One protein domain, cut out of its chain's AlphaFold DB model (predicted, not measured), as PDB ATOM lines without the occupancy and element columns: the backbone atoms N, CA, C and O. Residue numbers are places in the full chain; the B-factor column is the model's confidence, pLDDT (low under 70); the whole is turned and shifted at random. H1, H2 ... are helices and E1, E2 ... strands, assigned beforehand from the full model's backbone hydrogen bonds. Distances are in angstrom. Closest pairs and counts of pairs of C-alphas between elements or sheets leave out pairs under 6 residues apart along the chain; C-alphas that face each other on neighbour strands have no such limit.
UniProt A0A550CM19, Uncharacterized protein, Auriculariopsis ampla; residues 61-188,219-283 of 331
ATOM      1  N   THR A  61     138.686 -21.629  81.106       87.81
ATOM      2  CA  THR A  61     139.089 -21.781  82.504       87.81
ATOM      3  C   THR A  61     137.991 -21.239  83.420       87.81
ATOM      4  O   THR A  61     137.304 -20.272  83.079       87.81
ATOM      5  N   LEU A  62     137.817 -21.878  84.573       87.50
ATOM      6  CA  LEU A  62     136.823 -21.540  85.586       87.50
ATOM      7  C   LEU A  62     137.532 -21.198  86.897       87.50
ATOM      8  O   LEU A  62     138.159 -22.067  87.503       87.50
ATOM      9  N   GLY A  63     137.400 -19.945  87.335       88.88
ATOM     10  CA  GLY A  63     138.096 -19.432  88.516       88.88
ATOM     11  C   GLY A  63     139.617 -19.379  88.350       88.88
ATOM     12  O   GLY A  63     140.146 -19.636  87.265       88.88
ATOM     13  N   ASP A  64     140.294 -19.057  89.448       89.00
ATOM     14  CA  ASP A  64     141.751 -18.949  89.497       89.00
ATOM     15  C   ASP A  64     142.422 -20.312  89.741       89.00
ATOM     16  O   ASP A  64     141.815 -21.209  90.350       89.00
ATOM     17  N   PRO A  65     143.683 -20.487  89.309       89.88
ATOM     18  CA  PRO A  65     144.482 -21.640  89.693       89.88
ATOM     19  C   PRO A  65     144.655 -21.723  91.208       89.88
ATOM     20  O   PRO A  65     144.801 -20.709  91.888       89.88
ATOM     21  N   TYR A  66     144.721 -22.943  91.733       90.19
ATOM     22  CA  TYR A  66     144.945 -23.188  93.154       90.19
ATOM     23  C   TYR A  66     146.086 -24.176  93.378       90.19
ATOM     24  O   TYR A  66     146.305 -25.088  92.581       90.19
ATOM     25  N   LEU A  67     146.812 -24.003  94.482       92.44
ATOM     26  CA  LEU A  67     147.861 -24.924  94.916       92.44
ATOM     27  C   LEU A  67     147.218 -26.195  95.485       92.44
ATOM     28  O   LEU A  67     146.401 -26.116  96.401       92.44
ATOM     29  N   SER A  68     147.572 -27.360  94.944       90.25
ATOM     30  CA  SER A  68     147.083 -28.661  95.419       90.25
ATOM     31  C   SER A  68     148.100 -29.390  96.296       90.25
ATOM     32  O   SER A  68     147.709 -30.166  97.167       90.25
ATOM     33  N   GLY A  69     149.393 -29.117  96.121       89.94
ATOM     34  CA  GLY A  69     150.449 -29.688  96.948       89.94
ATOM     35  C   GLY A  69     151.796 -29.020  96.711       89.94
ATOM     36  O   GLY A  69     152.025 -28.417  95.668       89.94
ATOM     37  N   MET A  70     152.692 -29.125  97.692       92.06
ATOM     38  CA  MET A  70     154.027 -28.533  97.630       92.06
ATOM     39  C   MET A  70     155.025 -29.390  98.401       92.06
ATOM     40  O   MET A  70     154.705 -29.919  99.466       92.06
ATOM     41  N   ARG A  71     156.226 -29.553  97.847       92.19
ATOM     42  CA  ARG A  71     157.294 -30.385  98.409       92.19
ATOM     43  C   ARG A  71     158.624 -29.638  98.306       92.19
ATOM     44  O   ARG A  71     159.293 -29.745  97.273       92.19
ATOM     45  N   PRO A  72     159.001 -28.864  99.336       90.50
ATOM     46  CA  PRO A  72     160.308 -28.235  99.389       90.50
ATOM     47  C   PRO A  72     161.374 -29.259  99.791       90.50
ATOM     48  O   PRO A  72     161.150 -30.138 100.622       90.50
ATOM     49  N   ASN A  73     162.561 -29.113  99.222       89.12
ATOM     50  CA  ASN A  73     163.762 -29.841  99.592       89.12
ATOM     51  C   ASN A  73     164.935 -28.863  99.644       89.12
ATOM     52  O   ASN A  73     165.084 -28.008  98.770       89.12
ATOM     53  N   ARG A  74     165.775 -28.990 100.668       89.62
ATOM     54  CA  ARG A  74     166.904 -28.091 100.902       89.62
ATOM     55  C   ARG A  74     168.163 -28.908 101.121       89.62
ATOM     56  O   ARG A  74     168.216 -29.747 102.013       89.62
ATOM     57  N   ILE A  75     169.178 -28.624 100.317       89.88
ATOM     58  CA  ILE A  75     170.493 -29.254 100.390       89.88
ATOM     59  C   ILE A  75     171.515 -28.161 100.677       89.88
ATOM     60  O   ILE A  75     171.527 -27.125 100.010       89.88
ATOM     61  N   VAL A  76     172.377 -28.402 101.660       88.56
ATOM     62  CA  VAL A  76     173.498 -27.522 101.997       88.56
ATOM     63  C   VAL A  76     174.787 -28.290 101.755       88.56
ATOM     64  O   VAL A  76     174.935 -29.420 102.215       88.56
ATOM     65  N   ARG A  77     175.712 -27.676 101.020       91.81
ATOM     66  CA  ARG A  77     177.060 -28.196 100.780       91.81
ATOM     67  C   ARG A  77     178.085 -27.182 101.256       91.81
ATOM     68  O   ARG A  77     177.932 -25.993 100.989       91.81
ATOM     69  N   GLU A  78     179.138 -27.655 101.903       93.00
ATOM     70  CA  GLU A  78     180.265 -26.820 102.310       93.00
ATOM     71  C   GLU A  78     181.477 -27.060 101.406       93.00
ATOM     72  O   GLU A  78     181.763 -28.193 101.024       93.00
ATOM     73  N   GLU A  79     182.190 -25.989 101.073       94.12
ATOM     74  CA  GLU A  79     183.438 -26.016 100.313       94.12
ATOM     75  C   GLU A  79     184.467 -25.108 100.987       94.12
ATOM     76  O   GLU A  79     184.149 -23.987 101.387       94.12
ATOM     77  N   THR A  80     185.717 -25.551 101.083       95.75
ATOM     78  CA  THR A  80     186.816 -24.671 101.494       95.75
ATOM     79  C   THR A  80     187.237 -23.833 100.295       95.75
ATOM     80  O   THR A  80     187.873 -24.341  99.376       95.75
ATOM     81  N   ALA A  81     186.878 -22.553 100.301       94.31
ATOM     82  CA  ALA A  81     187.228 -21.616  99.238       94.31
ATOM     83  C   ALA A  81     188.694 -21.167  99.326       94.31
ATOM     84  O   ALA A  81     189.369 -20.990  98.315       94.31
ATOM     85  N   TRP A  82     189.199 -21.021 100.548       96.94
ATOM     86  CA  TRP A  82     190.586 -20.663 100.822       96.94
ATOM     87  C   TRP A  82     190.985 -21.198 102.195       96.94
ATOM     88  O   TRP A  82     190.155 -21.257 103.104       96.94
ATOM     89  N   SER A  83     192.246 -21.575 102.384       96.81
ATOM     90  CA  SER A  83     192.775 -21.846 103.719       96.81
ATOM     91  C   SER A  83     194.252 -21.524 103.798       96.81
ATOM     92  O   SER A  83     194.981 -21.751 102.833       96.81
ATOM     93  N   PHE A  84     194.696 -21.099 104.972       97.50
ATOM     94  CA  PHE A  84     196.103 -20.910 105.272       97.50
ATOM     95  C   PHE A  84     196.431 -21.475 106.649       97.50
ATOM     96  O   PHE A  84     195.770 -21.160 107.644       97.50
ATOM     97  N   ASP A  85     197.463 -22.312 106.696       97.44
ATOM     98  CA  ASP A  85     197.972 -22.916 107.919       97.44
ATOM     99  C   ASP A  85     199.207 -22.145 108.398       97.44
ATOM    100  O   ASP A  85     200.277 -22.208 107.794       97.44
ATOM    101  N   ASN A  86     199.044 -21.395 109.490       96.56
ATOM    102  CA  ASN A  86     200.105 -20.621 110.122       96.56
ATOM    103  C   ASN A  86     200.557 -21.244 111.454       96.56
ATOM    104  O   ASN A  86     201.120 -20.553 112.309       96.56
ATOM    105  N   THR A  87     200.295 -22.538 111.663       95.19
ATOM    106  CA  THR A  87     200.537 -23.215 112.948       95.19
ATOM    107  C   THR A  87     202.018 -23.324 113.310       95.19
ATOM    108  O   THR A  87     202.358 -23.312 114.492       95.19
ATOM    109  N   LEU A  88     202.910 -23.376 112.314       94.06
ATOM    110  CA  LEU A  88     204.360 -23.528 112.509       94.06
ATOM    111  C   LEU A  88     205.141 -22.204 112.490       94.06
ATOM    112  O   LEU A  88     206.334 -22.183 112.796       94.06
ATOM    113  N   ASN A  89     204.489 -21.097 112.143       94.12
ATOM    114  CA  ASN A  89     205.141 -19.800 111.991       94.12
ATOM    115  C   ASN A  89     204.987 -18.939 113.249       94.12
ATOM    116  O   ASN A  89     204.103 -19.151 114.077       94.12
ATOM    117  N   LYS A  90     205.858 -17.932 113.381       93.81
ATOM    118  CA  LYS A  90     205.891 -17.007 114.530       93.81
ATOM    119  C   LYS A  90     205.330 -15.621 114.222       93.81
ATOM    120  O   LYS A  90     205.093 -14.843 115.141       93.81
ATOM    121  N   GLU A  91     205.113 -15.320 112.947       95.69
ATOM    122  CA  GLU A  91     204.605 -14.032 112.485       95.69
ATOM    123  C   GLU A  91     203.155 -14.154 112.012       95.69
ATOM    124  O   GLU A  91     202.671 -15.234 111.676       95.69
ATOM    125  N   VAL A  92     202.438 -13.031 112.023       96.12
ATOM    126  CA  VAL A  92     201.063 -12.955 111.518       96.12
ATOM    127  C   VAL A  92     201.093 -12.938 109.993       96.12
ATOM    128  O   VAL A  92     201.734 -12.065 109.414       96.12
ATOM    129  N   HIS A  93     200.314 -13.812 109.355       95.75
ATOM    130  CA  HIS A  93     200.045 -13.734 107.918       95.75
ATOM    131  C   HIS A  93     198.862 -12.801 107.636       95.75
ATOM    132  O   HIS A  93     197.872 -12.788 108.382       95.75
ATOM    133  N   LYS A  94     198.965 -12.014 106.563       96.50
ATOM    134  CA  LYS A  94     197.888 -11.155 106.059       96.50
ATOM    135  C   LYS A  94     197.806 -11.260 104.546       96.50
ATOM    136  O   LYS A  94     198.819 -11.106 103.873       96.50
ATOM    137  N   GLU A  95     196.601 -11.457 104.039       95.31
ATOM    138  CA  GLU A  95     196.347 -11.607 102.609       95.31
ATOM    139  C   GLU A  95     194.918 -11.182 102.283       95.31
ATOM    140  O   GLU A  95     194.002 -11.451 103.059       95.31
ATOM    141  N   ASP A  96     194.723 -10.524 101.143       94.50
ATOM    142  CA  ASP A  96     193.390 -10.205 100.641       94.50
ATOM    143  C   ASP A  96     192.883 -11.353  99.766       94.50
ATOM    144  O   ASP A  96     193.497 -11.711  98.761       94.50
ATOM    145  N   VAL A  97     191.739 -11.920 100.140       92.94
ATOM    146  CA  VAL A  97     191.103 -13.041  99.443       92.94
ATOM    147  C   VAL A  97     189.821 -12.544  98.798       92.94
ATOM    148  O   VAL A  97     188.944 -12.016  99.480       92.94
ATOM    149  N   THR A  98     189.711 -12.713  97.481       92.12
ATOM    150  CA  THR A  98     188.527 -12.317  96.709       92.12
ATOM    151  C   THR A  98     187.772 -13.543  96.227       92.12
ATOM    152  O   THR A  98     188.329 -14.349  95.489       92.12
ATOM    153  N   GLU A  99     186.491 -13.630  96.571       91.75
ATOM    154  CA  GLU A  99     185.584 -14.651  96.054       91.75
ATOM    155  C   GLU A  99     184.622 -14.058  95.035       91.75
ATOM    156  O   GLU A  99     184.185 -12.911  95.157       91.75
ATOM    157  N   LYS A 100     184.253 -14.881  94.055       91.44
ATOM    158  CA  LYS A 100     183.200 -14.599  93.079       91.44
ATOM    159  C   LYS A 100     182.229 -15.769  93.048       91.44
ATOM    160  O   LYS A 100     182.663 -16.922  93.063       91.44
ATOM    161  N   TRP A 101     180.936 -15.483  93.012       90.88
ATOM    162  CA  TRP A 101     179.891 -16.503  92.976       90.88
ATOM    163  C   TRP A 101     178.644 -15.985  92.265       90.88
ATOM    164  O   TRP A 101     178.475 -14.780  92.086       90.88
ATOM    165  N   THR A 102     177.757 -16.904  91.893       90.56
ATOM    166  CA  THR A 102     176.507 -16.582  91.200       90.56
ATOM    167  C   THR A 102     175.339 -17.132  92.000       90.56
ATOM    168  O   THR A 102     175.198 -18.346  92.142       90.56
ATOM    169  N   ASN A 103     174.482 -16.253  92.510       88.69
ATOM    170  CA  ASN A 103     173.192 -16.680  93.047       88.69
ATOM    171  C   ASN A 103     172.210 -16.861  91.887       88.69
ATOM    172  O   ASN A 103     172.140 -16.004  91.005       88.69
ATOM    173  N   SER A 104     171.413 -17.927  91.907       89.81
ATOM    174  CA  SER A 104     170.427 -18.187  90.857       89.81
ATOM    175  C   SER A 104     169.052 -18.513  91.420       89.81
ATOM    176  O   SER A 104     168.913 -19.083  92.503       89.81
ATOM    177  N   SER A 105     168.018 -18.134  90.677       88.62
ATOM    178  CA  SER A 105     166.653 -18.617  90.856       88.62
ATOM    179  C   SER A 105     166.135 -19.049  89.499       88.62
ATOM    180  O   SER A 105     166.228 -18.295  88.532       88.62
ATOM    181  N   ALA A 106     165.561 -20.239  89.430       91.38
ATOM    182  CA  ALA A 106     164.929 -20.771  88.242       91.38
ATOM    183  C   ALA A 106     163.567 -21.361  88.596       91.38
ATOM    184  O   ALA A 106     163.392 -21.935  89.672       91.38
ATOM    185  N   ALA A 107     162.617 -21.250  87.675       92.81
ATOM    186  CA  ALA A 107     161.324 -21.898  87.763       92.81
ATOM    187  C   ALA A 107     160.860 -22.414  86.407       92.81
ATOM    188  O   ALA A 107     161.048 -21.779  85.371       92.81
ATOM    189  N   THR A 108     160.202 -23.561  86.439       93.44
ATOM    190  CA  THR A 108     159.556 -24.180  85.290       93.44
ATOM    191  C   THR A 108     158.108 -24.445  85.650       93.44
ATOM    192  O   THR A 108     157.827 -24.952  86.730       93.44
ATOM    193  N   LEU A 109     157.190 -24.131  84.746       92.31
ATOM    194  CA  LEU A 109     155.787 -24.508  84.837       92.31
ATOM    195  C   LEU A 109     155.442 -25.366  83.623       92.31
ATOM    196  O   LEU A 109     155.741 -24.973  82.495       92.31
ATOM    197  N   SER A 110     154.805 -26.511  83.839       91.00
ATOM    198  CA  SER A 110     154.380 -27.422  82.781       91.00
ATOM    199  C   SER A 110     152.963 -27.939  83.007       91.00
ATOM    200  O   SER A 110     152.445 -27.960  84.125       91.00
ATOM    201  N   VAL A 111     152.320 -28.373  81.925       86.88
ATOM    202  CA  VAL A 111     151.067 -29.129  81.996       86.88
ATOM    203  C   VAL A 111     151.395 -30.594  82.302       86.88
ATOM    204  O   VAL A 111     152.016 -31.271  81.486       86.88
ATOM    205  N   ALA A 112     151.001 -31.082  83.484       76.06
ATOM    206  CA  ALA A 112     151.445 -32.373  84.023       76.06
ATOM    207  C   ALA A 112     150.757 -33.583  83.367       76.06
ATOM    208  O   ALA A 112     151.335 -34.668  83.300       76.06
ATOM    209  N   SER A 113     149.530 -33.421  82.867       63.59
ATOM    210  CA  SER A 113     148.853 -34.462  82.096       63.59
ATOM    211  C   SER A 113     147.991 -33.883  80.975       63.59
ATOM    212  O   SER A 113     147.115 -33.046  81.181       63.59
ATOM    213  N   SER A 114     148.233 -34.377  79.760       54.50
ATOM    214  CA  SER A 114     147.454 -34.106  78.546       54.50
ATOM    215  C   SER A 114     146.211 -34.991  78.406       54.50
ATOM    216  O   SER A 114     145.436 -34.837  77.460       54.50
ATOM    217  N   ALA A 115     146.031 -35.951  79.320       45.31
ATOM    218  CA  ALA A 115     145.168 -37.113  79.121       45.31
ATOM    219  C   ALA A 115     143.668 -36.788  78.981       45.31
ATOM    220  O   ALA A 115     142.899 -37.633  78.534       45.31
ATOM    221  N   SER A 116     143.242 -35.567  79.302       51.53
ATOM    222  CA  SER A 116     141.839 -35.137  79.270       51.53
ATOM    223  C   SER A 116     141.581 -33.939  78.351       51.53
ATOM    224  O   SER A 116     140.539 -33.300  78.475       51.53
ATOM    225  N   MET A 117     142.505 -33.603  77.445       59.59
ATOM    226  CA  MET A 117     142.500 -32.269  76.844       59.59
ATOM    227  C   MET A 117     141.321 -31.983  75.917       59.59
ATOM    228  O   MET A 117     141.278 -32.388  74.760       59.59
ATOM    229  N   ILE A 118     140.416 -31.196  76.476       67.12
ATOM    230  CA  ILE A 118     139.582 -30.237  75.781       67.12
ATOM    231  C   ILE A 118     140.470 -29.167  75.170       67.12
ATOM    232  O   ILE A 118     141.442 -28.730  75.790       67.12
ATOM    233  N   THR A 119     140.128 -28.703  73.975       69.12
ATOM    234  CA  THR A 119     140.905 -27.629  73.354       69.12
ATOM    235  C   THR A 119     140.626 -26.298  74.069       69.12
ATOM    236  O   THR A 119     139.506 -25.782  74.033       69.12
ATOM    237  N   LEU A 120     141.649 -25.727  74.714       75.81
ATOM    238  CA  LEU A 120     141.621 -24.421  75.387       75.81
ATOM    239  C   LEU A 120     142.618 -23.472  74.711       75.81
ATOM    240  O   LEU A 120     143.772 -23.828  74.499       75.81
ATOM    241  N   SER A 121     142.189 -22.251  74.395       67.25
ATOM    242  CA  SER A 121     143.039 -21.199  73.807       67.25
ATOM    243  C   SER A 121     143.478 -20.134  74.819       67.25
ATOM    244  O   SER A 121     143.938 -19.056  74.441       67.25
ATOM    245  N   ASN A 122     143.348 -20.430  76.114       74.19
ATOM    246  CA  ASN A 122     143.672 -19.498  77.189       74.19
ATOM    247  C   ASN A 122     145.095 -19.708  77.718       74.19
ATOM    248  O   ASN A 122     145.653 -20.806  77.672       74.19
ATOM    249  N   TYR A 123     145.646 -18.637  78.283       81.56
ATOM    250  CA  TYR A 123     146.831 -18.695  79.128       81.56
ATOM    251  C   TYR A 123     146.411 -18.797  80.590       81.56
ATOM    252  O   TYR A 123     145.441 -18.169  81.011       81.56
ATOM    253  N   ILE A 124     147.171 -19.561  81.362       85.00
ATOM    254  CA  ILE A 124     147.035 -19.676  82.807       85.00
ATOM    255  C   ILE A 124     148.267 -19.044  83.428       85.00
ATOM    256  O   ILE A 124     149.386 -19.411  83.075       85.00
ATOM    257  N   THR A 125     148.064 -18.089  84.330       88.19
ATOM    258  CA  THR A 125     149.161 -17.447  85.058       88.19
ATOM    259  C   THR A 125     149.220 -18.011  86.462       88.19
ATOM    260  O   THR A 125     148.245 -17.920  87.202       88.19
ATOM    261  N   ILE A 126     150.367 -18.583  86.819       87.69
ATOM    262  CA  ILE A 126     150.685 -18.950  88.195       87.69
ATOM    263  C   ILE A 126     151.625 -17.886  88.740       87.69
ATOM    264  O   ILE A 126     152.702 -17.654  88.185       87.69
ATOM    265  N   PHE A 127     151.195 -17.239  89.819       86.88
ATOM    266  CA  PHE A 127     152.014 -16.278  90.541       86.88
ATOM    267  C   PHE A 127     152.989 -17.013  91.454       86.88
ATOM    268  O   PHE A 127     152.601 -17.981  92.112       86.88
ATOM    269  N   ASN A 128     154.234 -16.541  91.509       82.62
ATOM    270  CA  ASN A 128     155.279 -17.087  92.375       82.62
ATOM    271  C   ASN A 128     155.394 -18.631  92.312       82.62
ATOM    272  O   ASN A 128     155.229 -19.328  93.316       82.62
ATOM    273  N   VAL A 129     155.649 -19.172  91.115       85.19
ATOM    274  CA  VAL A 129     155.719 -20.624  90.860       85.19
ATOM    275  C   VAL A 129     156.714 -21.288  91.806       85.19
ATOM    276  O   VAL A 129     157.886 -20.915  91.804       85.19
ATOM    277  N   ALA A 130     156.262 -22.273  92.585       85.69
ATOM    278  CA  ALA A 130     157.067 -23.010  93.562       85.69
ATOM    279  C   ALA A 130     157.981 -22.086  94.401       85.69
ATOM    280  O   ALA A 130     159.188 -22.309  94.518       85.69
ATOM    281  N   THR A 131     157.415 -20.975  94.890       82.00
ATOM    282  CA  THR A 131     158.082 -19.987  95.758       82.00
ATOM    283  C   THR A 131     159.360 -19.372  95.152       82.00
ATOM    284  O   THR A 131     160.235 -18.868  95.854       82.00
ATOM    285  N   SER A 132     159.485 -19.390  93.824       80.06
ATOM    286  CA  SER A 132     160.686 -18.944  93.097       80.06
ATOM    287  C   SER A 132     160.840 -17.427  92.948       80.06
ATOM    288  O   SER A 132     161.917 -16.944  92.587       80.06
ATOM    289  N   GLY A 133     159.762 -16.676  93.167       78.88
ATOM    290  CA  GLY A 133     159.634 -15.263  92.823       78.88
ATOM    291  C   GLY A 133     159.277 -14.999  91.355       78.88
ATOM    292  O   GLY A 133     159.214 -13.835  90.963       78.88
ATOM    293  N   PHE A 134     159.042 -16.035  90.538       81.69
ATOM    294  CA  PHE A 134     158.617 -15.874  89.145       81.69
ATOM    295  C   PHE A 134     157.121 -16.086  88.960       81.69
ATOM    296  O   PHE A 134     156.576 -17.135  89.306       81.69
ATOM    297  N   ASP A 135     156.500 -15.132  88.278       87.94
ATOM    298  CA  ASP A 135     155.187 -15.319  87.675       87.94
ATOM    299  C   ASP A 135     155.370 -15.918  86.281       87.94
ATOM    300  O   ASP A 135     156.144 -15.399  85.464       87.94
ATOM    301  N   ILE A 136     154.676 -17.022  86.005       85.56
ATOM    302  CA  ILE A 136     154.756 -17.716  84.717       85.56
ATOM    303  C   ILE A 136     153.351 -17.877  84.144       85.56
ATOM    304  O   ILE A 136     152.473 -18.479  84.763       85.56
ATOM    305  N   SER A 137     153.160 -17.359  82.929       87.12
ATOM    306  CA  SER A 137     151.963 -17.587  82.119       87.12
ATOM    307  C   SER A 137     152.231 -18.693  81.105       87.12
ATOM    308  O   SER A 137     153.160 -18.590  80.304       87.12
ATOM    309  N   ILE A 138     151.409 -19.737  81.111       83.94
ATOM    310  CA  ILE A 138     151.532 -20.900  80.232       83.94
ATOM    311  C   ILE A 138     150.269 -21.078  79.399       83.94
ATOM    312  O   ILE A 138     149.160 -20.886  79.894       83.94
ATOM    313  N   ALA A 139     150.417 -21.430  78.124       81.19
ATOM    314  CA  ALA A 139     149.268 -21.802  77.308       81.19
ATOM    315  C   ALA A 139     148.657 -23.100  77.855       81.19
ATOM    316  O   ALA A 139     149.386 -24.047  78.135       81.19
ATOM    317  N   ALA A 140     147.331 -23.182  77.947       76.19
ATOM    318  CA  ALA A 140     146.618 -24.373  78.418       76.19
ATOM    319  C   ALA A 140     146.634 -25.545  77.406       76.19
ATOM    320  O   ALA A 140     145.726 -26.371  77.406       76.19
ATOM    321  N   ALA A 141     147.637 -25.612  76.525       68.00
ATOM    322  CA  ALA A 141     147.805 -26.655  75.519       68.00
ATOM    323  C   ALA A 141     148.528 -27.886  76.095       68.00
ATOM    324  O   ALA A 141     149.311 -27.775  77.036       68.00
ATOM    325  N   ALA A 142     148.297 -29.053  75.484       62.38
ATOM    326  CA  ALA A 142     148.581 -30.395  76.019       62.38
ATOM    327  C   ALA A 142     150.022 -30.677  76.460       62.38
ATOM    328  O   ALA A 142     150.267 -31.655  77.156       62.38
ATOM    329  N   SER A 143     150.978 -29.849  76.070       68.56
ATOM    330  CA  SER A 143     152.398 -30.068  76.341       68.56
ATOM    331  C   SER A 143     153.165 -28.765  76.527       68.56
ATOM    332  O   SER A 143     154.380 -28.721  76.338       68.56
ATOM    333  N   ALA A 144     152.469 -27.680  76.873       78.12
ATOM    334  CA  ALA A 144     153.148 -26.425  77.123       78.12
ATOM    335  C   ALA A 144     154.069 -26.564  78.347       78.12
ATOM    336  O   ALA A 144     153.700 -27.144  79.373       78.12
ATOM    337  N   SER A 145     155.269 -26.004  78.217       87.12
ATOM    338  CA  SER A 145     156.221 -25.784  79.299       87.12
ATOM    339  C   SER A 145     156.793 -24.380  79.143       87.12
ATOM    340  O   SER A 145     157.013 -23.916  78.021       87.12
ATOM    341  N   GLN A 146     156.981 -23.682  80.254       88.94
ATOM    342  CA  GLN A 146     157.566 -22.349  80.298       88.94
ATOM    343  C   GLN A 146     158.605 -22.308  81.407       88.94
ATOM    344  O   GLN A 146     158.354 -22.772  82.518       88.94
ATOM    345  N   HIS A 147     159.764 -21.744  81.093       90.62
ATOM    346  CA  HIS A 147     160.905 -21.676  81.991       90.62
ATOM    347  C   HIS A 147     161.359 -20.228  82.148       90.62
ATOM    348  O   HIS A 147     161.393 -19.471  81.175       90.62
ATOM    349  N   ARG A 148     161.707 -19.846  83.374       88.88
ATOM    350  CA  ARG A 148     162.332 -18.565  83.695       88.88
ATOM    351  C   ARG A 148     163.498 -18.799  84.632       88.88
ATOM    352  O   ARG A 148     163.397 -19.587  85.565       88.88
ATOM    353  N   GLU A 149     164.574 -18.070  84.398       90.12
ATOM    354  CA  GLU A 149     165.763 -18.100  85.236       90.12
ATOM    355  C   GLU A 149     166.319 -16.690  85.391       90.12
ATOM    356  O   GLU A 149     166.193 -15.837  84.504       90.12
ATOM    357  N   LYS A 150     166.930 -16.447  86.545       86.50
ATOM    358  CA  LYS A 150     167.639 -15.222  86.854       86.50
ATOM    359  C   LYS A 150     168.904 -15.529  87.639       86.50
ATOM    360  O   LYS A 150     168.850 -16.261  88.625       86.50
ATOM    361  N   ASN A 151     170.002 -14.916  87.211       87.75
ATOM    362  CA  ASN A 151     171.333 -15.094  87.777       87.75
ATOM    363  C   ASN A 151     171.888 -13.746  88.239       87.75
ATOM    364  O   ASN A 151     171.699 -12.727  87.575       87.75
ATOM    365  N   TYR A 152     172.575 -13.752  89.376       84.25
ATOM    366  CA  TYR A 152     173.194 -12.576  89.968       84.25
ATOM    367  C   TYR A 152     174.648 -12.875  90.288       84.25
ATOM    368  O   TYR A 152     174.930 -13.675  91.185       84.25
ATOM    369  N   ASP A 153     175.549 -12.216  89.568       85.12
ATOM    370  CA  ASP A 153     176.982 -12.355  89.783       85.12
ATOM    371  C   ASP A 153     177.426 -11.402  90.889       85.12
ATOM    372  O   ASP A 153     177.159 -10.197  90.866       85.12
ATOM    373  N   LEU A 154     178.095 -11.975  91.882       85.81
ATOM    374  CA  LEU A 154     178.509 -11.323  93.110       85.81
ATOM    375  C   LEU A 154     180.010 -11.527  93.310       85.81
ATOM    376  O   LEU A 154     180.585 -12.545  92.917       85.81
ATOM    377  N   GLN A 155     180.648 -10.549  93.946       87.69
ATOM    378  CA  GLN A 155     182.040 -10.652  94.359       87.69
ATOM    379  C   GLN A 155     182.267  -9.932  95.681       87.69
ATOM    380  O   GLN A 155     181.633  -8.912  95.956       87.69
ATOM    381  N   HIS A 156     183.204 -10.433  96.477       87.62
ATOM    382  CA  HIS A 156     183.610  -9.779  97.712       87.62
ATOM    383  C   HIS A 156     185.065 -10.094  98.047       87.62
ATOM    384  O   HIS A 156     185.540 -11.201  97.793       87.62
ATOM    385  N   THR A 157     185.757  -9.119  98.635       89.19
ATOM    386  CA  THR A 157     187.152  -9.239  99.065       89.19
ATOM    387  C   THR A 157     187.232  -9.089 100.577       89.19
ATOM    388  O   THR A 157     186.802  -8.073 101.119       89.19
ATOM    389  N   TRP A 158     187.812 -10.078 101.256       88.50
ATOM    390  CA  TRP A 158     188.114 -10.013 102.685       88.50
ATOM    391  C   TRP A 158     189.619  -9.949 102.906       88.50
ATOM    392  O   TRP A 158     190.372 -10.733 102.331       88.50
ATOM    393  N   THR A 159     190.054  -9.092 103.825       92.69
ATOM    394  CA  THR A 159     191.422  -9.138 104.349       92.69
ATOM    395  C   THR A 159     191.522 -10.220 105.421       92.69
ATOM    396  O   THR A 159     191.060 -10.054 106.554       92.69
ATOM    397  N   MET A 160     192.151 -11.337 105.076       92.31
ATOM    398  CA  MET A 160     192.398 -12.452 105.979       92.31
ATOM    399  C   MET A 160     193.603 -12.156 106.862       92.31
ATOM    400  O   MET A 160     194.684 -11.819 106.388       92.31
ATOM    401  N   ARG A 161     193.428 -12.317 108.175       95.38
ATOM    402  CA  ARG A 161     194.510 -12.229 109.161       95.38
ATOM    403  C   ARG A 161     194.615 -13.545 109.916       95.38
ATOM    404  O   ARG A 161     193.690 -13.905 110.656       95.38
ATOM    405  N   VAL A 162     195.756 -14.216 109.774       95.75
ATOM    406  CA  VAL A 162     196.053 -15.495 110.432       95.75
ATOM    407  C   VAL A 162     197.162 -15.280 111.463       95.75
ATOM    408  O   VAL A 162     198.314 -15.051 111.093       95.75
ATOM    409  N   PRO A 163     196.835 -15.264 112.767       95.50
ATOM    410  CA  PRO A 163     197.827 -15.227 113.832       95.50
ATOM    411  C   PRO A 163     198.821 -16.387 113.762       95.50
ATOM    412  O   PRO A 163     198.556 -17.418 113.148       95.50
ATOM    413  N   ALA A 164     199.976 -16.212 114.398       96.12
ATOM    414  CA  ALA A 164     200.926 -17.298 114.611       96.12
ATOM    415  C   ALA A 164     200.282 -18.412 115.449       96.12
ATOM    416  O   ALA A 164     199.623 -18.120 116.451       96.12
ATOM    417  N   GLY A 165     200.480 -19.671 115.060       94.88
ATOM    418  CA  GLY A 165     199.916 -20.819 115.775       94.88
ATOM    419  C   GLY A 165     198.455 -21.145 115.431       94.88
ATOM    420  O   GLY A 165     197.849 -21.964 116.123       94.88
ATOM    421  N   GLU A 166     197.880 -20.525 114.396       96.19
ATOM    422  CA  GLU A 166     196.501 -20.764 113.950       96.19
ATOM    423  C   GLU A 166     196.442 -21.220 112.489       96.19
ATOM    424  O   GLU A 166     197.251 -20.814 111.658       96.19
ATOM    425  N   LYS A 167     195.415 -21.998 112.159       96.62
ATOM    426  CA  LYS A 167     194.968 -22.244 110.787       96.62
ATOM    427  C   LYS A 167     193.636 -21.534 110.573       96.62
ATOM    428  O   LYS A 167     192.760 -21.589 111.434       96.62
ATOM    429  N   LEU A 168     193.482 -20.860 109.439       96.38
ATOM    430  CA  LEU A 168     192.249 -20.173 109.054       96.38
ATOM    431  C   LEU A 168     191.739 -20.738 107.732       96.38
ATOM    432  O   LEU A 168     192.491 -20.795 106.764       96.38
ATOM    433  N   SER A 169     190.457 -21.080 107.680       96.12
ATOM    434  CA  SER A 169     189.762 -21.522 106.471       96.12
ATOM    435  C   SER A 169     188.562 -20.621 106.199       96.12
ATOM    436  O   SER A 169     187.756 -20.362 107.093       96.12
ATOM    437  N   LEU A 170     188.425 -20.158 104.961       94.38
ATOM    438  CA  LEU A 170     187.207 -19.568 104.430       94.38
ATOM    439  C   LEU A 170     186.338 -20.696 103.878       94.38
ATOM    440  O   LEU A 170     186.688 -21.330 102.881       94.38
ATOM    441  N   ILE A 171     185.209 -20.937 104.531       93.75
ATOM    442  CA  ILE A 171     184.231 -21.931 104.109       93.75
ATOM    443  C   ILE A 171     183.095 -21.220 103.384       93.75
ATOM    444  O   ILE A 171     182.497 -20.272 103.897       93.75
ATOM    445  N   ARG A 172     182.798 -21.710 102.188       93.00
ATOM    446  CA  ARG A 172     181.670 -21.338 101.347       93.00
ATOM    447  C   ARG A 172     180.553 -22.355 101.561       93.00
ATOM    448  O   ARG A 172     180.761 -23.556 101.409       93.00
ATOM    449  N   LEU A 173     179.366 -21.874 101.896       90.81
ATOM    450  CA  LEU A 173     178.164 -22.672 102.091       90.81
ATOM    451  C   LEU A 173     177.240 -22.439 100.907       90.81
ATOM    452  O   LEU A 173     176.774 -21.326 100.673       90.81
ATOM    453  N   ILE A 174     176.965 -23.503 100.166       91.81
ATOM    454  CA  ILE A 174     176.114 -23.485  98.985       91.81
ATOM    455  C   ILE A 174     174.789 -24.123  99.375       91.81
ATOM    456  O   ILE A 174     174.705 -25.333  99.588       91.81
ATOM    457  N   THR A 175     173.748 -23.303  99.469       89.62
ATOM    458  CA  THR A 175     172.388 -23.763  99.748       89.62
ATOM    459  C   THR A 175     171.620 -23.860  98.441       89.62
ATOM    460  O   THR A 175     171.367 -22.847  97.789       89.62
ATOM    461  N   THR A 176     171.217 -25.074  98.078       90.88
ATOM    462  CA  THR A 176     170.286 -25.332  96.978       90.88
ATOM    463  C   THR A 176     168.923 -25.681  97.557       90.88
ATOM    464  O   THR A 176     168.770 -26.702  98.226       90.88
ATOM    465  N   THR A 177     167.930 -24.842  97.287       89.75
ATOM    466  CA  THR A 177     166.525 -25.122  97.594       89.75
ATOM    467  C   THR A 177     165.828 -25.508  96.303       89.75
ATOM    468  O   THR A 177     165.872 -24.764  95.330       89.75
ATOM    469  N   THR A 178     165.210 -26.678  96.279       91.75
ATOM    470  CA  THR A 178     164.357 -27.126  95.179       91.75
ATOM    471  C   THR A 178     162.949 -27.300  95.696       91.75
ATOM    472  O   THR A 178     162.767 -27.894  96.756       91.75
ATOM    473  N   GLU A 179     161.958 -26.857  94.947       91.25
ATOM    474  CA  GLU A 179     160.563 -27.054  95.314       91.25
ATOM    475  C   GLU A 179     159.794 -27.584  94.116       91.25
ATOM    476  O   GLU A 179     160.019 -27.168  92.982       91.25
ATOM    477  N   VAL A 180     158.898 -28.533  94.371       94.19
ATOM    478  CA  VAL A 180     157.911 -28.985  93.391       94.19
ATOM    479  C   VAL A 180     156.537 -28.653  93.941       94.19
ATOM    480  O   VAL A 180     156.228 -28.991  95.085       94.19
ATOM    481  N   ALA A 181     155.727 -27.987  93.130       94.00
ATOM    482  CA  ALA A 181     154.372 -27.586  93.457       94.00
ATOM    483  C   ALA A 181     153.408 -28.118  92.397       94.00
ATOM    484  O   ALA A 181     153.639 -27.965  91.198       94.00
ATOM    485  N   ASP A 182     152.320 -28.725  92.844       93.38
ATOM    486  CA  ASP A 182     151.229 -29.160  91.985       93.38
ATOM    487  C   ASP A 182     150.108 -28.113  92.071       93.38
ATOM    488  O   ASP A 182     149.756 -27.644  93.159       93.38
ATOM    489  N   TYR A 183     149.548 -27.730  90.926       91.81
ATOM    490  CA  TYR A 183     148.453 -26.769  90.830       91.81
ATOM    491  C   TYR A 183     147.275 -27.370  90.073       91.81
ATOM    492  O   TYR A 183     147.443 -28.126  89.116       91.81
ATOM    493  N   GLY A 184     146.069 -26.986  90.479       90.31
ATOM    494  CA  GLY A 184     144.836 -27.291  89.772       90.31
ATOM    495  C   GLY A 184     144.252 -26.046  89.112       90.31
ATOM    496  O   GLY A 184     144.174 -24.988  89.730       90.31
ATOM    497  N   GLN A 185     143.785 -26.182  87.874       90.25
ATOM    498  CA  GLN A 185     142.932 -25.201  87.203       90.25
ATOM    499  C   GLN A 185     141.676 -25.904  86.699       90.25
ATOM    500  O   GLN A 185     141.747 -26.806  85.864       90.25
ATOM    501  N   LYS A 186     140.503 -25.475  87.168       89.44
ATOM    502  CA  LYS A 186     139.240 -25.988  86.629       89.44
ATOM    503  C   LYS A 186     139.001 -25.424  85.232       89.44
ATOM    504  O   LYS A 186     139.294 -24.256  84.973       89.44
ATOM    505  N   PHE A 187     138.438 -26.233  84.349       88.94
ATOM    506  CA  PHE A 187     137.950 -25.802  83.042       88.94
ATOM    507  C   PHE A 187     136.568 -26.385  82.783       88.94
ATOM    508  O   PHE A 187     136.146 -27.328  83.447       88.94
ATOM    509  N   GLY A 188     135.858 -25.828  81.817       89.31
ATOM    510  CA  GLY A 188     134.538 -26.297  81.425       89.31
ATOM    511  C   GLY A 188     133.942 -25.385  80.371       89.31
ATOM    512  O   GLY A 188     134.666 -24.674  79.669       89.31
ATOM    513  N   PRO A 219     129.259 -28.881  83.287       90.31
ATOM    514  CA  PRO A 219     130.310 -29.844  82.998       90.31
ATOM    515  C   PRO A 219     131.695 -29.218  83.217       90.31
ATOM    516  O   PRO A 219     132.045 -28.212  82.594       90.31
ATOM    517  N   THR A 220     132.492 -29.826  84.103       89.44
ATOM    518  CA  THR A 220     133.829 -29.332  84.467       89.44
ATOM    519  C   THR A 220     134.883 -30.426  84.457       89.44
ATOM    520  O   THR A 220     134.619 -31.550  84.880       89.44
ATOM    521  N   GLY A 221     136.096 -30.067  84.053       87.38
ATOM    522  CA  GLY A 221     137.302 -30.872  84.189       87.38
ATOM    523  C   GLY A 221     138.369 -30.151  85.010       87.38
ATOM    524  O   GLY A 221     138.230 -28.978  85.369       87.38
ATOM    525  N   LEU A 222     139.447 -30.872  85.315       86.81
ATOM    526  CA  LEU A 222     140.602 -30.352  86.038       86.81
ATOM    527  C   LEU A 222     141.853 -30.479  85.173       86.81
ATOM    528  O   LEU A 222     142.175 -31.564  84.690       86.81
ATOM    529  N   LEU A 223     142.552 -29.362  84.995       86.12
ATOM    530  CA  LEU A 223     143.888 -29.312  84.429       86.12
ATOM    531  C   LEU A 223     144.897 -29.308  85.575       86.12
ATOM    532  O   LEU A 223     144.864 -28.415  86.423       86.12
ATOM    533  N   ASN A 224     145.791 -30.293  85.579       88.19
ATOM    534  CA  ASN A 224     146.890 -30.352  86.532       88.19
ATOM    535  C   ASN A 224     148.131 -29.712  85.912       88.19
ATOM    536  O   ASN A 224     148.567 -30.095  84.824       88.19
ATOM    537  N   LEU A 225     148.698 -28.747  86.621       90.00
ATOM    538  CA  LEU A 225     149.950 -28.092  86.273       90.00
ATOM    539  C   LEU A 225     150.991 -28.472  87.319       90.00
ATOM    540  O   LEU A 225     150.665 -28.612  88.496       90.00
ATOM    541  N   GLN A 226     152.239 -28.596  86.897       93.12
ATOM    542  CA  GLN A 226     153.353 -28.822  87.800       93.12
ATOM    543  C   GLN A 226     154.352 -27.682  87.660       93.12
ATOM    544  O   GLN A 226     154.845 -27.388  86.572       93.12
ATOM    545  N   GLY A 227     154.620 -27.024  88.778       94.06
ATOM    546  CA  GLY A 227     155.703 -26.074  88.929       94.06
ATOM    547  C   GLY A 227     156.903 -26.740  89.585       94.06
ATOM    548  O   GLY A 227     156.752 -27.526  90.519       94.06
ATOM    549  N   SER A 228     158.099 -26.395  89.138       94.75
ATOM    550  CA  SER A 228     159.328 -26.680  89.865       94.75
ATOM    551  C   SER A 228     160.173 -25.426  89.970       94.75
ATOM    552  O   SER A 228     160.177 -24.597  89.060       94.75
ATOM    553  N   SER A 229     160.884 -25.273  91.079       93.88
ATOM    554  CA  SER A 229     161.861 -24.211  91.264       93.88
ATOM    555  C   SER A 229     163.188 -24.752  91.767       93.88
ATOM    556  O   SER A 229     163.272 -25.819  92.385       93.88
ATOM    557  N   LYS A 230     164.243 -23.996  91.480       93.12
ATOM    558  CA  LYS A 230     165.583 -24.205  92.012       93.12
ATOM    559  C   LYS A 230     166.186 -22.850  92.344       93.12
ATOM    560  O   LYS A 230     166.353 -22.018  91.461       93.12
ATOM    561  N   VAL A 231     166.544 -22.658  93.604       90.25
ATOM    562  CA  VAL A 231     167.204 -21.453  94.101       90.25
ATOM    563  C   VAL A 231     168.550 -21.849  94.689       90.25
ATOM    564  O   VAL A 231     168.610 -22.693  95.583       90.25
ATOM    565  N   VAL A 232     169.628 -21.249  94.191       91.06
ATOM    566  CA  VAL A 232     170.991 -21.455  94.688       91.06
ATOM    567  C   VAL A 232     171.483 -20.165  95.325       91.06
ATOM    568  O   VAL A 232     171.449 -19.097  94.713       91.06
ATOM    569  N   THR A 233     171.941 -20.273  96.567       90.12
ATOM    570  CA  THR A 233     172.454 -19.149  97.355       90.12
ATOM    571  C   THR A 233     173.759 -19.522  98.031       90.12
ATOM    572  O   THR A 233     173.986 -20.689  98.361       90.12
ATOM    573  N   TYR A 234     174.601 -18.516  98.239       89.81
ATOM    574  CA  TYR A 234     175.912 -18.661  98.854       89.81
ATOM    575  C   TYR A 234     175.977 -17.845 100.144       89.81
ATOM    576  O   TYR A 234     175.560 -16.685 100.181       89.81
ATOM    577  N   SER A 235     176.531 -18.444 101.192       88.88
ATOM    578  CA  SER A 235     176.959 -17.758 102.409       88.88
ATOM    579  C   SER A 235     178.377 -18.186 102.776       88.88
ATOM    580  O   SER A 235     178.908 -19.155 102.232       88.88
ATOM    581  N   PHE A 236     179.034 -17.432 103.655       89.62
ATOM    582  CA  PHE A 236     180.443 -17.638 103.977       89.62
ATOM    583  C   PHE A 236     180.648 -17.646 105.488       89.62
ATOM    584  O   PHE A 236     179.972 -16.924 106.222       89.62
ATOM    585  N   ARG A 237     181.602 -18.446 105.964       91.69
ATOM    586  CA  ARG A 237     182.059 -18.436 107.358       91.69
ATOM    587  C   ARG A 237     183.565 -18.634 107.426       91.69
ATOM    588  O   ARG A 237     184.147 -19.337 106.606       91.69
ATOM    589  N   LEU A 238     184.192 -18.041 108.430       92.25
ATOM    590  CA  LEU A 238     185.565 -18.356 108.797       92.25
ATOM    591  C   LEU A 238     185.567 -19.498 109.800       92.25
ATOM    592  O   LEU A 238     184.775 -19.497 110.740       92.25
ATOM    593  N   VAL A 239     186.483 -20.440 109.621       94.19
ATOM    594  CA  VAL A 239     186.804 -21.476 110.600       94.19
ATOM    595  C   VAL A 239     188.251 -21.283 111.026       94.19
ATOM    596  O   VAL A 239     189.147 -21.263 110.184       94.19
ATOM    597  N   ARG A 240     188.478 -21.112 112.329       94.69
ATOM    598  CA  ARG A 240     189.814 -21.030 112.926       94.69
ATOM    599  C   ARG A 240     190.090 -22.279 113.737       94.69
ATOM    600  O   ARG A 240     189.271 -22.650 114.577       94.69
ATOM    601  N   GLU A 241     191.260 -22.859 113.526       94.19
ATOM    602  CA  GLU A 241     191.793 -23.972 114.307       94.19
ATOM    603  C   GLU A 241     193.039 -23.484 115.054       94.19
ATOM    604  O   GLU A 241     193.937 -22.883 114.462       94.19
ATOM    605  N   SER A 242     193.092 -23.707 116.365       92.44
ATOM    606  CA  SER A 242     194.220 -23.314 117.216       92.44
ATOM    607  C   SER A 242     194.402 -24.314 118.357       92.44
ATOM    608  O   SER A 242     193.529 -25.145 118.607       92.44
ATOM    609  N   ALA A 243     195.473 -24.176 119.142       88.56
ATOM    610  CA  ALA A 243     195.652 -24.957 120.372       88.56
ATOM    611  C   ALA A 243     194.512 -24.767 121.400       88.56
ATOM    612  O   ALA A 243     194.347 -25.591 122.295       88.56
ATOM    613  N   LYS A 244     193.721 -23.689 121.282       87.69
ATOM    614  CA  LYS A 244     192.550 -23.419 122.134       87.69
ATOM    615  C   LYS A 244     191.265 -24.080 121.619       87.69
ATOM    616  O   LYS A 244     190.234 -23.958 122.271       87.69
ATOM    617  N   GLY A 245     191.317 -24.754 120.468       87.75
ATOM    618  CA  GLY A 245     190.182 -25.409 119.826       87.75
ATOM    619  C   GLY A 245     189.731 -24.725 118.535       87.75
ATOM    620  O   GLY A 245     190.471 -23.951 117.917       87.75
ATOM    621  N   TYR A 246     188.500 -25.048 118.142       90.12
ATOM    622  CA  TYR A 246     187.868 -24.646 116.889       90.12
ATOM    623  C   TYR A 246     186.865 -23.517 117.117       90.12
ATOM    624  O   TYR A 246     186.062 -23.573 118.046       90.12
ATOM    625  N   THR A 247     186.871 -22.503 116.250       90.81
ATOM    626  CA  THR A 247     185.822 -21.470 116.227       90.81
ATOM    627  C   THR A 247     185.304 -21.266 114.813       90.81
ATOM    628  O   THR A 247     186.068 -21.355 113.852       90.81
ATOM    629  N   SER A 248     184.004 -20.996 114.685       89.62
ATOM    630  CA  SER A 248     183.375 -20.659 113.412       89.62
ATOM    631  C   SER A 248     182.620 -19.341 113.524       89.62
ATOM    632  O   SER A 248     181.808 -19.165 114.430       89.62
ATOM    633  N   THR A 249     182.890 -18.414 112.608       87.44
ATOM    634  CA  THR A 249     182.276 -17.084 112.585       87.44
ATOM    635  C   THR A 249     181.652 -16.840 111.213       87.44
ATOM    636  O   THR A 249     182.387 -16.839 110.222       87.44
ATOM    637  N   PRO A 250     180.329 -16.616 111.115       85.69
ATOM    638  CA  PRO A 250     179.697 -16.192 109.869       85.69
ATOM    639  C   PRO A 250     180.332 -14.906 109.333       85.69
ATOM    640  O   PRO A 250     180.646 -13.992 110.098       85.69
ATOM    641  N   LEU A 251     180.504 -14.827 108.018       83.00
ATOM    642  CA  LEU A 251     180.943 -13.621 107.331       83.00
ATOM    643  C   LEU A 251     179.759 -12.956 106.647       83.00
ATOM    644  O   LEU A 251     178.993 -13.588 105.921       83.00
ATOM    645  N   SER A 252     179.645 -11.648 106.852       71.56
ATOM    646  CA  SER A 252     178.753 -10.829 106.043       71.56
ATOM    647  C   SER A 252     179.339 -10.674 104.641       71.56
ATOM    648  O   SER A 252     180.544 -10.468 104.483       71.56
ATOM    649  N   VAL A 253     178.474 -10.765 103.636       70.38
ATOM    650  CA  VAL A 253     178.775 -10.425 102.244       70.38
ATOM    651  C   VAL A 253     178.030  -9.152 101.888       70.38
ATOM    652  O   VAL A 253     176.853  -9.009 102.217       70.38
ATOM    653  N   ASP A 254     178.713  -8.226 101.220       66.50
ATOM    654  CA  ASP A 254     178.031  -7.085 100.617       66.50
ATOM    655  C   ASP A 254     177.294  -7.553  99.360       66.50
ATOM    656  O   ASP A 254     177.909  -7.967  98.377       66.50
ATOM    657  N   LEU A 255     175.964  -7.520  99.415       65.94
ATOM    658  CA  LEU A 255     175.092  -7.905  98.309       65.94
ATOM    659  C   LEU A 255     174.769  -6.719  97.386       65.94
ATOM    660  O   LEU A 255     174.194  -6.928  96.322       65.94
ATOM    661  N   ASN A 256     175.144  -5.485  97.751       58.16
ATOM    662  CA  ASN A 256     174.759  -4.274  97.015       58.16
ATOM    663  C   ASN A 256     175.574  -4.044  95.730       58.16
ATOM    664  O   ASN A 256     175.203  -3.194  94.924       58.16
ATOM    665  N   GLY A 257     176.668  -4.786  95.529       54.09
ATOM    666  CA  GLY A 257     177.507  -4.721  94.326       54.09
ATOM    667  C   GLY A 257     177.182  -5.766  93.252       54.09
ATOM    668  O   GLY A 257     177.922  -5.868  92.275       54.09
ATOM    669  N   GLY A 258     176.140  -6.582  93.446       54.81
ATOM    670  CA  GLY A 258     175.777  -7.634  92.499       54.81
ATOM    671  C   GLY A 258     175.099  -7.089  91.249       54.81
ATOM    672  O   GLY A 258     174.185  -6.269  91.343       54.81
ATOM    673  N   ASN A 259     175.516  -7.586  90.087       59.59
ATOM    674  CA  ASN A 259     174.881  -7.271  88.814       59.59
ATOM    675  C   ASN A 259     173.962  -8.425  88.402       59.59
ATOM    676  O   ASN A 259     174.339  -9.596  88.473       59.59
ATOM    677  N   ASP A 260     172.752  -8.095  87.955       55.84
ATOM    678  CA  ASP A 260     171.903  -9.029  87.216       55.84
ATOM    679  C   ASP A 260     172.594  -9.380  85.892       55.84
ATOM    680  O   ASP A 260     172.735  -8.539  85.002       55.84
ATOM    681  N   ALA A 261     173.061 -10.624  85.772       57.28
ATOM    682  CA  ALA A 261     173.833 -11.074  84.616       57.28
ATOM    683  C   ALA A 261     172.996 -11.077  83.320       57.28
ATOM    684  O   ALA A 261     173.548 -11.066  82.221       57.28
ATOM    685  N   ASN A 262     171.662 -11.059  83.445       56.16
ATOM    686  CA  ASN A 262     170.728 -11.208  82.331       56.16
ATOM    687  C   ASN A 262     170.090  -9.885  81.867       56.16
ATOM    688  O   ASN A 262     169.430  -9.877  80.827       56.16
ATOM    689  N   SER A 263     170.235  -8.772  82.599       50.50
ATOM    690  CA  SER A 263     169.475  -7.541  82.309       50.50
ATOM    691  C   SER A 263     170.135  -6.573  81.327       50.50
ATOM    692  O   SER A 263     169.508  -5.588  80.941       50.50
ATOM    693  N   GLY A 264     171.397  -6.794  80.951       43.38
ATOM    694  CA  GLY A 264     172.233  -5.680  80.497       43.38
ATOM    695  C   GLY A 264     172.492  -4.706  81.659       43.38
ATOM    696  O   GLY A 264     171.701  -4.605  82.593       43.38
ATOM    697  N   GLU A 265     173.660  -4.075  81.646       37.97
ATOM    698  CA  GLU A 265     174.264  -3.242  82.701       37.97
ATOM    699  C   GLU A 265     173.359  -2.754  83.863       37.97
ATOM    700  O   GLU A 265     172.478  -1.913  83.693       37.97
ATOM    701  N   GLY A 266     173.672  -3.203  85.087       49.19
ATOM    702  CA  GLY A 266     173.431  -2.431  86.315       49.19
ATOM    703  C   GLY A 266     172.048  -2.517  86.970       49.19
ATOM    704  O   GLY A 266     171.740  -1.669  87.810       49.19
ATOM    705  N   ALA A 267     171.202  -3.503  86.648       53.69
ATOM    706  CA  ALA A 267     169.954  -3.673  87.393       53.69
ATOM    707  C   ALA A 267     170.242  -4.143  88.831       53.69
ATOM    708  O   ALA A 267     170.734  -5.250  89.056       53.69
ATOM    709  N   ALA A 268     169.918  -3.284  89.802       60.94
ATOM    710  CA  ALA A 268     170.086  -3.574  91.220       60.94
ATOM    711  C   ALA A 268     169.259  -4.801  91.640       60.94
ATOM    712  O   ALA A 268     168.113  -4.984  91.213       60.94
ATOM    713  N   ILE A 269     169.830  -5.626  92.518       63.97
ATOM    714  CA  ILE A 269     169.140  -6.788  93.082       63.97
ATOM    715  C   ILE A 269     167.903  -6.302  93.863       63.97
ATOM    716  O   ILE A 269     168.035  -5.448  94.745       63.97
ATOM    717  N   PRO A 270     166.693  -6.830  93.595       67.75
ATOM    718  CA  PRO A 270     165.498  -6.424  94.326       67.75
ATOM    719  C   PRO A 270     165.639  -6.662  95.837       67.75
ATOM    720  O   PRO A 270     166.093  -7.722  96.269       67.75
ATOM    721  N   ALA A 271     165.171  -5.718  96.659       65.56
ATOM    722  CA  ALA A 271     165.315  -5.781  98.120       65.56
ATOM    723  C   ALA A 271     164.730  -7.062  98.749       65.56
ATOM    724  O   ALA A 271     165.301  -7.605  99.691       65.56
ATOM    725  N   ALA A 272     163.630  -7.587  98.201       65.31
ATOM    726  CA  ALA A 272     163.033  -8.845  98.656       65.31
ATOM    727  C   ALA A 272     163.952 -10.061  98.423       65.31
ATOM    728  O   ALA A 272     164.007 -10.967  99.253       65.31
ATOM    729  N   VAL A 273     164.715 -10.059  97.323       66.25
ATOM    730  CA  VAL A 273     165.706 -11.101  97.016       66.25
ATOM    731  C   VAL A 273     166.868 -11.016  98.007       66.25
ATOM    732  O   VAL A 273     167.244 -12.028  98.595       66.25
ATOM    733  N   MET A 274     167.365  -9.803  98.278       65.81
ATOM    734  CA  MET A 274     168.417  -9.587  99.277       65.81
ATOM    735  C   MET A 274     167.982  -9.987 100.692       65.81
ATOM    736  O   MET A 274     168.753 -10.623 101.403       65.81
ATOM    737  N   ALA A 275     166.748  -9.672 101.099       67.56
ATOM    738  CA  ALA A 275     166.217 -10.040 102.413       67.56
ATOM    739  C   ALA A 275     166.140 -11.566 102.600       67.56
ATOM    740  O   ALA A 275     166.516 -12.082 103.655       67.56
ATOM    741  N   ASN A 276     165.719 -12.299 101.564       69.38
ATOM    742  CA  ASN A 276     165.710 -13.760 101.590       69.38
ATOM    743  C   ASN A 276     167.125 -14.338 101.703       69.38
ATOM    744  O   ASN A 276     167.350 -15.251 102.495       69.38
ATOM    745  N   TRP A 277     168.095 -13.795 100.965       70.25
ATOM    746  CA  TRP A 277     169.483 -14.254 101.052       70.25
ATOM    747  C   TRP A 277     170.124 -13.940 102.400       70.25
ATOM    748  O   TRP A 277     170.796 -14.799 102.965       70.25
ATOM    749  N   ALA A 278     169.871 -12.752 102.951       66.50
ATOM    750  CA  ALA A 278     170.342 -12.373 104.278       66.50
ATOM    751  C   ALA A 278     169.797 -13.318 105.360       66.50
ATOM    752  O   ALA A 278     170.548 -13.744 106.237       66.50
ATOM    753  N   LYS A 279     168.520 -13.716 105.259       68.44
ATOM    754  CA  LYS A 279     167.927 -14.715 106.157       68.44
ATOM    755  C   LYS A 279     168.667 -16.054 106.069       68.44
ATOM    756  O   LYS A 279     169.115 -16.553 107.097       68.44
ATOM    757  N   VAL A 280     168.867 -16.588 104.861       64.81
ATOM    758  CA  VAL A 280     169.580 -17.866 104.649       64.81
ATOM    759  C   VAL A 280     171.032 -17.799 105.135       64.81
ATOM    760  O   VAL A 280     171.533 -18.770 105.691       64.81
ATOM    761  N   ALA A 281     171.703 -16.655 104.977       58.78
ATOM    762  CA  ALA A 281     173.066 -16.450 105.466       58.78
ATOM    763  C   ALA A 281     173.164 -16.375 107.002       58.78
ATOM    764  O   ALA A 281     174.229 -16.644 107.556       58.78
ATOM    765  N   SER A 282     172.071 -16.015 107.683       57.56
ATOM    766  CA  SER A 282     171.998 -15.895 109.146       57.56
ATOM    767  C   SER A 282     171.533 -17.165 109.868       57.56
ATOM    768  O   SER A 282     171.718 -17.279 111.079       57.56
ATOM    769  N   GLU A 283     170.935 -18.121 109.152       56.84
ATOM    770  CA  GLU A 283     170.525 -19.400 109.728       56.84
ATOM    771  C   GLU A 283     171.775 -20.229 110.053       56.84
ATOM    772  O   GLU A 283     172.500 -20.676 109.163       56.84
TER     773      GLU A 283
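This is residues 61 to 188 and 219 to 283 of the 331 residues of an uncharacterized protein of Auriculariopsis ampla (UniProt A0A550CM19). This is a long, twisted ribbon of antiparallel strands, E1, E2, E5, E6, E7 and E8, with one short helix, H1, packed slantwise over E7 on one face and a small hairpin of E3 and E4 near the end where E1 begins. Part way along the ribbon E2, with E5 beside it, stops pairing with E7, and farther on E8 folds back on that same side of E7. The printed part has 193 residues, with eight named strands, E1 to E8, followed along the chain by one named helix, H1; the large sheet is branched, with the neighbour pairs E1 and E6, E2 and E5, E2 and E7, E6 and E7, and E7 and E8, each antiparallel. The class is mostly strand, and the whole is loose, with a radius of gyration of the C-alphas of 22.8 A and an outline that is a rod of 82 by 36 by 22 A.

Begin at E7, residues 220 to 242, the strand with three neighbours. On one side of it lies E6, residues 166 to 188, antiparallel at 173 degrees, with N 177 and O 231 at 2.8 A. On the other side of E7 lie E2, residues 93 to 111, beside residues 225 to 233, and E8, residues 245 to 251, beside residues 236 to 242. Look for N 106 and O 230 at 2.8 A between E2 and E7, and for N 247 and O 240 at 2.9 A in the hairpin of E7 and E8. The edge strand E1, residues 61 to 85, is the antiparallel neighbour of E6, with N 73 and O 178 at 2.8 A. The edge strand E5, residues 145 to 162, is that of E2, with N 97 and O 158 at 2.8 A. E3, residues 123 to 126, and E4, residues 136 to 139, form a hairpin with N 124 and O 138 at 2.8 A; the closest C-alphas of E4 and E5 are those of Ile 138 and Gln 146, 6.2 A apart. H1, residues 271 to 282, is on the branched sheet at a height of 8.2 A, over E7 and slantwise to the strands, at 51 degrees to E7 on the local plane. Its closest C-alphas to E7 are those of Ala 281 and Ser 235, 5.1 A apart, and every O i to N i+4 pair in H1 is within hydrogen-bond range.

Find C-alpha 61 at (139.089, -21.781, 82.504); from there E1 runs 64.1 A to C-alpha 85, with a bend of 58 degrees at residue 64. E2 spans 57.5 A, and E5 spans 51.6 A with a bend of 59 degrees at residue 159. E6 spans 70.2 A and E7 69.0 A, while E8 spans 19.5 A. H1 runs 16.4 A and ends at C-alpha 282, at (171.998, -15.895, 109.146).

The two C-alphas farthest apart, those of Lys 90 and Pro 219, stand 82.9 A from each other. Residues 189 to 218 are not printed, and C-alphas 188 and 219 are 5.7 A apart across that cut. The links E2 to E3 and E8 to H1 are long; in the second, residues 259 to 260 pair antiparallel with residues 152 to 153 of E5. The mean pLDDT of the printed part is 83.6, and 40 residues are under 70, among them 254 to 276 and 278 to 283.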